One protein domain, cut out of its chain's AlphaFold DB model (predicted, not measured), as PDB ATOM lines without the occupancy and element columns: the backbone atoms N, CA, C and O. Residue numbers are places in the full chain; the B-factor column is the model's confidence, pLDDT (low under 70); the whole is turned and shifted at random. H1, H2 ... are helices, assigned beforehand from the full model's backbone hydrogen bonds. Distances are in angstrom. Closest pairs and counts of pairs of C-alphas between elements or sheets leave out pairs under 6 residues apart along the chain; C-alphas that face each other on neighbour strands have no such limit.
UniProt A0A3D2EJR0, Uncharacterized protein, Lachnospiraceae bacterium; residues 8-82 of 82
ATOM      1  N   ILE A   8      40.692 -20.516 -19.621       96.06
ATOM      2  CA  ILE A   8      40.021 -19.211 -19.714       96.06
ATOM      3  C   ILE A   8      39.055 -19.017 -18.544       96.06
ATOM      4  O   ILE A   8      39.078 -17.979 -17.894       96.06
ATOM      5  N   GLU A   9      38.246 -20.029 -18.225       94.00
ATOM      6  CA  GLU A   9      37.318 -19.964 -17.089       94.00
ATOM      7  C   GLU A   9      38.067 -19.758 -15.765       94.00
ATOM      8  O   GLU A   9      37.648 -18.961 -14.928       94.00
ATOM      9  N   ARG A  10      39.219 -20.416 -15.593       93.75
ATOM     10  CA  ARG A  10      40.074 -20.224 -14.412       93.75
ATOM     11  C   ARG A  10      40.661 -18.817 -14.336       93.75
ATOM     12  O   ARG A  10      40.727 -18.264 -13.244       93.75
ATOM     13  N   MET A  11      41.080 -18.260 -15.471       95.62
ATOM     14  CA  MET A  11      41.598 -16.893 -15.548       95.62
ATOM     15  C   MET A  11      40.521 -15.881 -15.143       95.62
ATOM     16  O   MET A  11      40.767 -15.059 -14.271       95.62
ATOM     17  N   ILE A  12      39.302 -16.017 -15.675       95.75
ATOM     18  CA  ILE A  12      38.177 -15.130 -15.340       95.75
ATOM     19  C   ILE A  12      37.863 -15.170 -13.842       95.75
ATOM     20  O   ILE A  12      37.697 -14.125 -13.217       95.75
ATOM     21  N   LEU A  13      37.790 -16.366 -13.250       95.25
ATOM     22  CA  LEU A  13      37.539 -16.507 -11.815       95.25
ATOM     23  C   LEU A  13      38.653 -15.880 -10.966       95.25
ATOM     24  O   LEU A  13      38.377 -15.270  -9.935       95.25
ATOM     25  N   HIS A  14      39.905 -16.014 -11.402       95.12
ATOM     26  CA  HIS A  14      41.047 -15.411 -10.727       95.12
ATOM     27  C   HIS A  14      41.027 -13.877 -10.809       95.12
ATOM     28  O   HIS A  14      41.259 -13.216  -9.801       95.12
ATOM     29  N   ASP A  15      40.705 -13.308 -11.970       96.06
ATOM     30  CA  ASP A  15      40.636 -11.855 -12.148       96.06
ATOM     31  C   ASP A  15      39.510 -11.244 -11.304       96.06
ATOM     32  O   ASP A  15      39.733 -10.267 -10.589       96.06
ATOM     33  N   ARG A  16      38.333 -11.887 -11.287       96.25
ATOM     34  CA  ARG A  16      37.217 -11.507 -10.405       96.25
ATOM     35  C   ARG A  16      37.602 -11.571  -8.932       96.25
ATOM     36  O   ARG A  16      37.254 -10.678  -8.167       96.25
ATOM     37  N   LEU A  17      38.326 -12.614  -8.525       97.00
ATOM     38  CA  LEU A  17      38.824 -12.741  -7.157       97.00
ATOM     39  C   LEU A  17      39.765 -11.589  -6.792       97.00
ATOM     40  O   LEU A  17      39.636 -11.041  -5.701       97.00
ATOM     41  N   LEU A  18      40.698 -11.223  -7.677       96.19
ATOM     42  CA  LEU A  18      41.615 -10.111  -7.431       96.19
ATOM     43  C   LEU A  18      40.857  -8.797  -7.256       96.19
ATOM     44  O   LEU A  18      41.079  -8.110  -6.264       96.19
ATOM     45  N   GLU A  19      39.945  -8.475  -8.173       96.19
ATOM     46  CA  GLU A  19      39.105  -7.281  -8.079       96.19
ATOM     47  C   GLU A  19      38.323  -7.263  -6.758       96.19
ATOM     48  O   GLU A  19      38.421  -6.310  -5.983       96.19
ATOM     49  N   PHE A  20      37.644  -8.362  -6.430       96.00
ATOM     50  CA  PHE A  20      36.864  -8.485  -5.203       96.00
ATOM     51  C   PHE A  20      37.725  -8.302  -3.940       96.00
ATOM     52  O   PHE A  20      37.351  -7.569  -3.025       96.00
ATOM     53  N   GLU A  21      38.925  -8.890  -3.914       95.94
ATOM     54  CA  GLU A  21      39.912  -8.736  -2.837       95.94
ATOM     55  C   GLU A  21      40.462  -7.309  -2.668       95.94
ATOM     56  O   GLU A  21      41.018  -7.009  -1.602       95.94
ATOM     57  N   THR A  22      40.355  -6.458  -3.696       95.44
ATOM     58  CA  THR A  22      40.721  -5.032  -3.620       95.44
ATOM     59  C   THR A  22      39.577  -4.136  -3.160       95.44
ATOM     60  O   THR A  22      39.830  -3.124  -2.507       95.44
ATOM     61  N   LEU A  23      38.333  -4.502  -3.479       96.12
ATOM     62  CA  LEU A  23      37.155  -3.681  -3.200       96.12
ATOM     63  C   LEU A  23      36.555  -3.962  -1.823       96.12
ATOM     64  O   LEU A  23      36.009  -3.059  -1.192       96.12
ATOM     65  N   VAL A  24      36.653  -5.205  -1.350       96.06
ATOM     66  CA  VAL A  24      35.975  -5.644  -0.132       96.06
ATOM     67  C   VAL A  24      36.990  -5.871   0.992       96.06
ATOM     68  O   VAL A  24      37.892  -6.703   0.856       96.06
ATOM     69  N   PRO A  25      36.864  -5.174   2.137       96.69
ATOM     70  CA  PRO A  25      37.671  -5.456   3.316       96.69
ATOM     71  C   PRO A  25      37.443  -6.881   3.819       96.69
ATOM     72  O   PRO A  25      36.302  -7.331   3.964       96.69
ATOM     73  N   MET A  26      38.536  -7.585   4.114       96.62
ATOM     74  CA  MET A  26      38.514  -8.977   4.564       96.62
ATOM     75  C   MET A  26      39.582  -9.234   5.618       96.62
ATOM     76  O   MET A  26      40.687  -8.689   5.549       96.62
ATOM     77  N   THR A  27      39.292 -10.149   6.535       96.88
ATOM     78  CA  THR A  27      40.307 -10.763   7.392       96.88
ATOM     79  C   THR A  27      41.163 -11.761   6.602       96.88
ATOM     80  O   THR A  27      40.820 -12.198   5.499       96.88
ATOM     81  N   VAL A  28      42.298 -12.169   7.179       96.62
ATOM     82  CA  VAL A  28      43.174 -13.193   6.578       96.62
ATOM     83  C   VAL A  28      42.439 -14.530   6.406       96.62
ATOM     84  O   VAL A  28      42.606 -15.198   5.382       96.62
ATOM     85  N   SER A  29      41.607 -14.909   7.379       96.06
ATOM     86  CA  SER A  29      40.835 -16.157   7.355       96.06
ATOM     87  C   SER A  29      39.783 -16.153   6.248       96.06
ATOM     88  O   SER A  29      39.705 -17.112   5.481       96.06
ATOM     89  N   GLU A  30      39.046 -15.050   6.108       97.56
ATOM     90  CA  GLU A  30      38.058 -14.847   5.040       97.56
ATOM     91  C   GLU A  30      38.706 -14.942   3.659       97.56
ATOM     92  O   GLU A  30      38.295 -15.753   2.827       97.56
ATOM     93  N   ARG A  31      39.797 -14.194   3.442       97.62
ATOM     94  CA  ARG A  31      40.546 -14.218   2.179       97.62
ATOM     95  C   ARG A  31      41.046 -15.627   1.846       97.62
ATOM     96  O   ARG A  31      40.970 -16.077   0.705       97.62
ATOM     97  N   SER A  32      41.532 -16.358   2.847       97.50
ATOM     98  CA  SER A  32      42.019 -17.733   2.676       97.50
ATOM     99  C   SER A  32      40.898 -18.730   2.357       97.50
ATOM    100  O   SER A  32      41.116 -19.685   1.609       97.50
ATOM    101  N   ALA A  33      39.700 -18.542   2.914       97.19
ATOM    102  CA  ALA A  33      38.527 -19.349   2.593       97.19
ATOM    103  C   ALA A  33      38.039 -19.073   1.160       97.19
ATOM    104  O   ALA A  33      37.920 -20.011   0.372       97.19
ATOM    105  N   LEU A  34      37.893 -17.798   0.789       97.62
ATOM    106  CA  LEU A  34      37.476 -17.380  -0.551       97.62
ATOM    107  C   LEU A  34      38.432 -17.886  -1.645       97.62
ATOM    108  O   LEU A  34      38.002 -18.451  -2.647       97.62
ATOM    109  N   ARG A  35      39.750 -17.784  -1.431       97.69
ATOM    110  CA  ARG A  35      40.758 -18.329  -2.360       97.69
ATOM    111  C   ARG A  35      40.621 -19.835  -2.566       97.69
ATOM    112  O   ARG A  35      40.814 -20.319  -3.681       97.69
ATOM    113  N   ARG A  36      40.309 -20.595  -1.508       97.44
ATOM    114  CA  ARG A  36      40.084 -22.048  -1.610       97.44
ATOM    115  C   ARG A  36      38.822 -22.359  -2.410       97.44
ATOM    116  O   ARG A  36      38.876 -23.245  -3.259       97.44
ATOM    117  N   TRP A  37      37.749 -21.605  -2.184       97.06
ATOM    118  CA  TRP A  37      36.503 -21.701  -2.945       97.06
ATOM    119  C   TRP A  37      36.734 -21.466  -4.443       97.06
ATOM    120  O   TRP A  37      36.483 -22.348  -5.263       97.06
ATOM    121  N   VAL A  38      37.358 -20.344  -4.804       96.38
ATOM    122  CA  VAL A  38      37.663 -20.011  -6.206       96.38
ATOM    123  C   VAL A  38      38.625 -21.017  -6.841       96.38
ATOM    124  O   VAL A  38      38.436 -21.430  -7.985       96.38
ATOM    125  N   LYS A  39      39.629 -21.503  -6.097       94.38
ATOM    126  CA  LYS A  39      40.533 -22.569  -6.568       94.38
ATOM    127  C   LYS A  39      39.789 -23.877  -6.875       94.38
ATOM    128  O   LYS A  39      40.217 -24.615  -7.766       94.38
ATOM    129  N   GLY A  40      38.688 -24.146  -6.168       93.62
ATOM    130  CA  GLY A  40      37.754 -25.243  -6.445       93.62
ATOM    131  C   GLY A  40      36.960 -25.073  -7.744       93.62
ATOM    132  O   GLY A  40      36.409 -26.045  -8.251       93.62
ATOM    133  N   GLY A  41      36.980 -23.875  -8.334       95.00
ATOM    134  CA  GLY A  41      36.301 -23.553  -9.584       95.00
ATOM    135  C   GLY A  41      34.921 -22.934  -9.401       95.00
ATOM    136  O   GLY A  41      34.088 -23.031 -10.299       95.00
ATOM    137  N   HIS A  42      34.675 -22.329  -8.245       95.50
ATOM    138  CA  HIS A  42      33.396 -21.724  -7.918       95.50
ATOM    139  C   HIS A  42      33.422 -20.199  -8.077       95.50
ATOM    140  O   HIS A  42      34.475 -19.571  -7.927       95.50
ATOM    141  N   ASP A  43      32.264 -19.611  -8.385       95.19
ATOM    142  CA  ASP A  43      32.118 -18.163  -8.546       95.19
ATOM    143  C   ASP A  43      32.056 -17.464  -7.182       95.19
ATOM    144  O   ASP A  43      31.495 -17.993  -6.218       95.19
ATOM    145  N   ILE A  44      32.639 -16.266  -7.100       96.38
ATOM    146  CA  ILE A  44      32.652 -15.449  -5.881       96.38
ATOM    147  C   ILE A  44      31.242 -15.036  -5.435       96.38
ATOM    148  O   ILE A  44      31.019 -14.902  -4.237       96.38
ATOM    149  N   ASN A  45      30.300 -14.902  -6.374       95.81
ATOM    150  CA  ASN A  45      28.902 -14.528  -6.147       95.81
ATOM    151  C   ASN A  45      27.991 -15.752  -5.945       95.81
ATOM    152  O   ASN A  45      26.786 -15.662  -6.131       95.81
ATOM    153  N   SER A  46      28.580 -16.906  -5.629       96.56
ATOM    154  CA  SER A  46      27.850 -18.124  -5.281       96.56
ATOM    155  C   SER A  46      28.334 -18.660  -3.946       96.56
ATOM    156  O   SER A  46      29.474 -18.398  -3.543       96.56
ATOM    157  N   ASN A  47      27.497 -19.442  -3.274       97.44
ATOM    158  CA  ASN A  47      27.833 -20.007  -1.979       97.44
ATOM    159  C   ASN A  47      27.299 -21.443  -1.806       97.44
ATOM    160  O   ASN A  47      26.287 -21.820  -2.388       97.44
ATOM    161  N   PRO A  48      27.972 -22.287  -1.004       96.00
ATOM    162  CA  PRO A  48      27.548 -23.672  -0.795       96.00
ATOM    163  C   PRO A  48      26.331 -23.827   0.135       96.00
ATOM    164  O   PRO A  48      25.818 -24.939   0.258       96.00
ATOM    165  N   TRP A  49      25.882 -22.756   0.799       95.56
ATOM    166  CA  TRP A  49      24.834 -22.802   1.825       95.56
ATOM    167  C   TRP A  49      23.434 -22.484   1.291       95.56
ATOM    168  O   TRP A  49      22.463 -22.611   2.034       95.56
ATOM    169  N   ASN A  50      23.304 -22.121   0.009       94.00
ATOM    170  CA  ASN A  50      22.068 -21.585  -0.569       94.00
ATOM    171  C   ASN A  50      21.538 -20.390   0.240       94.00
ATOM    172  O   ASN A  50      20.339 -20.277   0.495       94.00
ATOM    173  N   PHE A  51      22.444 -19.528   0.700       96.44
ATOM    174  CA  PHE A  51      22.067 -18.286   1.362       96.44
ATOM    175  C   PHE A  51      21.727 -17.228   0.320       96.44
ATOM    176  O   PHE A  51      22.437 -17.065  -0.679       96.44
ATOM    177  N   TYR A  52      20.634 -16.520   0.582       96.75
ATOM    178  CA  TYR A  52      20.107 -15.451  -0.250       96.75
ATOM    179  C   TYR A  52      19.957 -14.190   0.595       96.75
ATOM    180  O   TYR A  52      19.693 -14.268   1.798       96.75
ATOM    181  N   ASP A  53      20.128 -13.037  -0.035       94.94
ATOM    182  CA  ASP A  53      19.862 -11.754   0.594       94.94
ATOM    183  C   ASP A  53      18.356 -11.470   0.716       94.94
ATOM    184  O   ASP A  53      17.498 -12.276   0.343       94.94
ATOM    185  N   ALA A  54      18.025 -10.309   1.283       94.94
ATOM    186  CA  ALA A  54      16.642  -9.895   1.503       94.94
ATOM    187  C   ALA A  54      15.846  -9.700   0.199       94.94
ATOM    188  O   ALA A  54      14.617  -9.774   0.224       94.94
ATOM    189  N   ASP A  55      16.536  -9.474  -0.921       96.44
ATOM    190  CA  ASP A  55      15.949  -9.296  -2.247       96.44
ATOM    191  C   ASP A  55      15.839 -10.629  -3.015       96.44
ATOM    192  O   ASP A  55      15.258 -10.683  -4.103       96.44
ATOM    193  N   GLY A  56      16.342 -11.724  -2.437       95.94
ATOM    194  CA  GLY A  56      16.302 -13.067  -3.007       95.94
ATOM    195  C   GLY A  56      17.450 -13.372  -3.971       95.94
ATOM    196  O   GLY A  56      17.374 -14.368  -4.695       95.94
ATOM    197  N   TRP A  57      18.507 -12.556  -3.997       96.56
ATOM    198  CA  TRP A  57      19.719 -12.844  -4.764       96.56
ATOM    199  C   TRP A  57      20.660 -13.735  -3.970       96.56
ATOM    200  O   TRP A  57      20.773 -13.614  -2.752       96.56
ATOM    201  N   GLU A  58      21.325 -14.665  -4.658       96.94
ATOM    202  CA  GLU A  58      22.308 -15.527  -4.008       96.94
ATOM    203  C   GLU A  58      23.448 -14.665  -3.462       96.94
ATOM    204  O   GLU A  58      24.026 -13.844  -4.176       96.94
ATOM    205  N   MET A  59      23.756 -14.852  -2.182       97.38
ATOM    206  CA  MET A  59      24.838 -14.126  -1.534       97.38
ATOM    207  C   MET A  59      26.195 -14.565  -2.074       97.38
ATOM    208  O   MET A  59      26.412 -15.738  -2.403       97.38
ATOM    209  N   SER A  60      27.154 -13.639  -2.068       97.25
ATOM    210  CA  SER A  60      28.544 -13.998  -2.324       97.25
ATOM    211  C   SER A  60      29.053 -15.001  -1.290       97.25
ATOM    212  O   SER A  60      28.576 -15.066  -0.151       97.25
ATOM    213  N   TYR A  61      30.087 -15.762  -1.654       98.00
ATOM    214  CA  TYR A  61      30.731 -16.696  -0.733       98.00
ATOM    215  C   TYR A  61      31.147 -16.004   0.570       98.00
ATOM    216  O   TYR A  61      31.015 -16.579   1.644       98.00
ATOM    217  N   LEU A  62      31.660 -14.770   0.485       97.81
ATOM    218  CA  LEU A  62      32.134 -14.032   1.653       97.81
ATOM    219  C   LEU A  62      30.987 -13.626   2.585       97.81
ATOM    220  O   LEU A  62      31.127 -13.759   3.799       97.81
ATOM    221  N   GLU A  63      29.879 -13.130   2.039       96.94
ATOM    222  CA  GLU A  63      28.695 -12.766   2.827       96.94
ATOM    223  C   GLU A  63      28.114 -13.995   3.519       96.94
ATOM    224  O   GLU A  63      27.931 -13.987   4.737       96.94
ATOM    225  N   ALA A  64      27.938 -15.083   2.769       97.50
ATOM    226  CA  ALA A  64      27.415 -16.324   3.316       97.50
ATOM    227  C   ALA A  64      28.351 -16.927   4.380       97.50
ATOM    228  O   ALA A  64      27.895 -17.346   5.439       97.50
ATOM    229  N   PHE A  65      29.669 -16.889   4.152       97.00
ATOM    230  CA  PHE A  65      30.668 -17.350   5.120       97.00
ATOM    231  C   PHE A  65      30.639 -16.541   6.425       97.00
ATOM    232  O   PHE A  65      30.803 -17.098   7.508       97.00
ATOM    233  N   ARG A  66      30.423 -15.223   6.343       97.00
ATOM    234  CA  ARG A  66      30.275 -14.368   7.531       97.00
ATOM    235  C   ARG A  66      29.009 -14.697   8.314       97.00
ATOM    236  O   ARG A  66      29.052 -14.686   9.541       97.00
ATOM    237  N   MET A  67      27.913 -14.990   7.618       95.50
ATOM    238  CA  MET A  67      26.661 -15.398   8.255       95.50
ATOM    239  C   MET A  67      26.785 -16.749   8.955       95.50
ATOM    240  O   MET A  67      26.434 -16.839  10.126       95.50
ATOM    241  N   ASP A  68      27.348 -17.756   8.282       94.62
ATOM    242  CA  ASP A  68      27.588 -19.094   8.846       94.62
ATOM    243  C   ASP A  68      28.451 -19.019  10.119       94.62
ATOM    244  O   ASP A  68      28.120 -19.601  11.153       94.62
ATOM    245  N   LEU A  69      29.514 -18.204  10.096       93.12
ATOM    246  CA  LEU A  69      30.358 -17.990  11.271       93.12
ATOM    247  C   LEU A  69      29.605 -17.292  12.416       93.12
ATOM    248  O   LEU A  69      29.766 -17.669  13.574       93.12
ATOM    249  N   ALA A  70      28.794 -16.277  12.110       93.19
ATOM    250  CA  ALA A  70      28.013 -15.565  13.120       93.19
ATOM    251  C   ALA A  70      26.943 -16.464  13.760       93.19
ATOM    252  O   ALA A  70      26.764 -16.430  14.978       93.19
ATOM    253  N   GLU A  71      26.267 -17.291  12.959       92.62
ATOM    254  CA  GLU A  71      25.307 -18.286  13.440       92.62
ATOM    255  C   GLU A  71      25.986 -19.303  14.367       92.62
ATOM    256  O   GLU A  71      25.495 -19.568  15.466       92.62
ATOM    257  N   TYR A  72      27.156 -19.814  13.972       91.81
ATOM    258  CA  TYR A  72      27.936 -20.737  14.792       91.81
ATOM    259  C   TYR A  72      28.317 -20.139  16.155       91.81
ATOM    260  O   TYR A  72      28.111 -20.779  17.190       91.81
ATOM    261  N   GLU A  73      28.848 -18.912  16.180       94.00
ATOM    262  CA  GLU A  73      29.241 -18.258  17.434       94.00
ATOM    263  C   GLU A  73      28.033 -17.983  18.345       94.00
ATOM    264  O   GLU A  73      28.136 -18.153  19.561       94.00
ATOM    265  N   LEU A  74      26.869 -17.644  17.777       94.19
ATOM    266  CA  LEU A  74      25.632 -17.468  18.543       94.19
ATOM    267  C   LEU A  74      25.186 -18.778  19.209       94.19
ATOM    268  O   LEU A  74      24.903 -18.805  20.407       94.19
ATOM    269  N   ILE A  75      25.149 -19.878  18.451       94.12
ATOM    270  CA  ILE A  75      24.762 -21.198  18.970       94.12
ATOM    271  C   ILE A  75      25.713 -21.636  20.086       94.12
ATOM    272  O   ILE A  75      25.275 -22.170  21.108       94.12
ATOM    273  N   LYS A  76      27.014 -21.397  19.905       94.00
ATOM    274  CA  LYS A  76      28.038 -21.724  20.894       94.00
ATOM    275  C   LYS A  76      27.831 -20.957  22.204       94.00
ATOM    276  O   LYS A  76      27.827 -21.585  23.259       94.00
ATOM    277  N   GLN A  77      27.590 -19.647  22.142       93.56
ATOM    278  CA  GLN A  77      27.296 -18.833  23.330       93.56
ATOM    279  C   GLN A  77      26.063 -19.355  24.079       93.56
ATOM    280  O   GLN A  77      26.118 -19.586  25.284       93.56
ATOM    281  N   MET A  78      24.979 -19.658  23.357       93.19
ATOM    282  CA  MET A  78      23.760 -20.217  23.955       93.19
ATOM    283  C   MET A  78      23.962 -21.595  24.605       93.19
ATOM    284  O   MET A  78      23.191 -21.977  25.485       93.19
ATOM    285  N   ALA A  79      24.941 -22.375  24.140       92.38
ATOM    286  CA  ALA A  79      25.276 -23.673  24.717       92.38
ATOM    287  C   ALA A  79      26.137 -23.547  25.985       92.38
ATOM    288  O   ALA A  79      26.011 -24.382  26.875       92.38
ATOM    289  N   GLU A  80      26.983 -22.519  26.069       89.94
ATOM    290  CA  GLU A  80      27.835 -22.225  27.230       89.94
ATOM    291  C   GLU A  80      27.056 -21.562  28.386       89.94
ATOM    292  O   GLU A  80      27.467 -21.661  29.539       89.94
ATOM    293  N   GLU A  81      25.915 -20.927  28.097       78.00
ATOM    294  CA  GLU A  81      25.009 -20.318  29.088       78.00
ATOM    295  C   GLU A  81      24.015 -21.310  29.741       78.00
ATOM    296  O   GLU A  81      23.157 -20.894  30.526       78.00
ATOM    297  N   ARG A  82      24.105 -22.611  29.430       56.91
ATOM    298  CA  ARG A  82      23.277 -23.686  30.014       56.91
ATOM    299  C   ARG A  82      24.002 -24.456  31.109       56.91
ATOM    300  O   ARG A  82      23.307 -24.836  32.078       56.91
TER     301      ARG A  82
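AT A GLANCE: This is residues 8 to 82 of the 82 residues of an uncharacterized protein of Lachnospiraceae bacterium (UniProt A0A3D2EJR0). A helical hairpin of H1 and H2 makes one end of an elongated model, and a long third helix, H3, starts beside H2 and leads into a free arm that sticks out, residues 69 to 82, of which 69 to 80 belong to H3. The printed part has 75 residues with three named helices, H1, H2, H3 in chain order, and no named strand: all helix. The whole is loose, with a radius of gyration of the C-alphas of 14.2 A, and spans 52 by 29 by 22 A.

HOW THE PARTS SIT: Look first at H1, residues 8 to 23, and H2, residues 28 to 39: they touch as a hairpin, opposite ways at a shallow tilt of 18 degrees, their closest C-alphas, Leu 13 and Val 38, 6.6 A apart. Next find H3, residues 61 to 80, which touches H2 with residues 61 to 65 alone, at a steep tilt of 51 degrees; the closest C-alphas, Leu 34 and Leu 62, are 6.7 A apart. H1 and H3 are apart. In H1, H2 and H3 every O i to N i+4 pair is within hydrogen-bond range.

IN THESE COORDINATES: Find C-alpha 8 at (40.021, -19.211, -19.714); from there H1 runs 22.8 A. H2 measures 16.4 A, and H3 runs 28.7 A to C-alpha 80 at (27.835, -22.225, 27.230).

THE WHOLE: The C-alphas of Ile 8 and Arg 82, the two farthest apart, are 52.7 A apart. The printed part has no cut; the link from H2 to H3, residues 40 to 60, is long. Residue 82 alone has a pLDDT under 70.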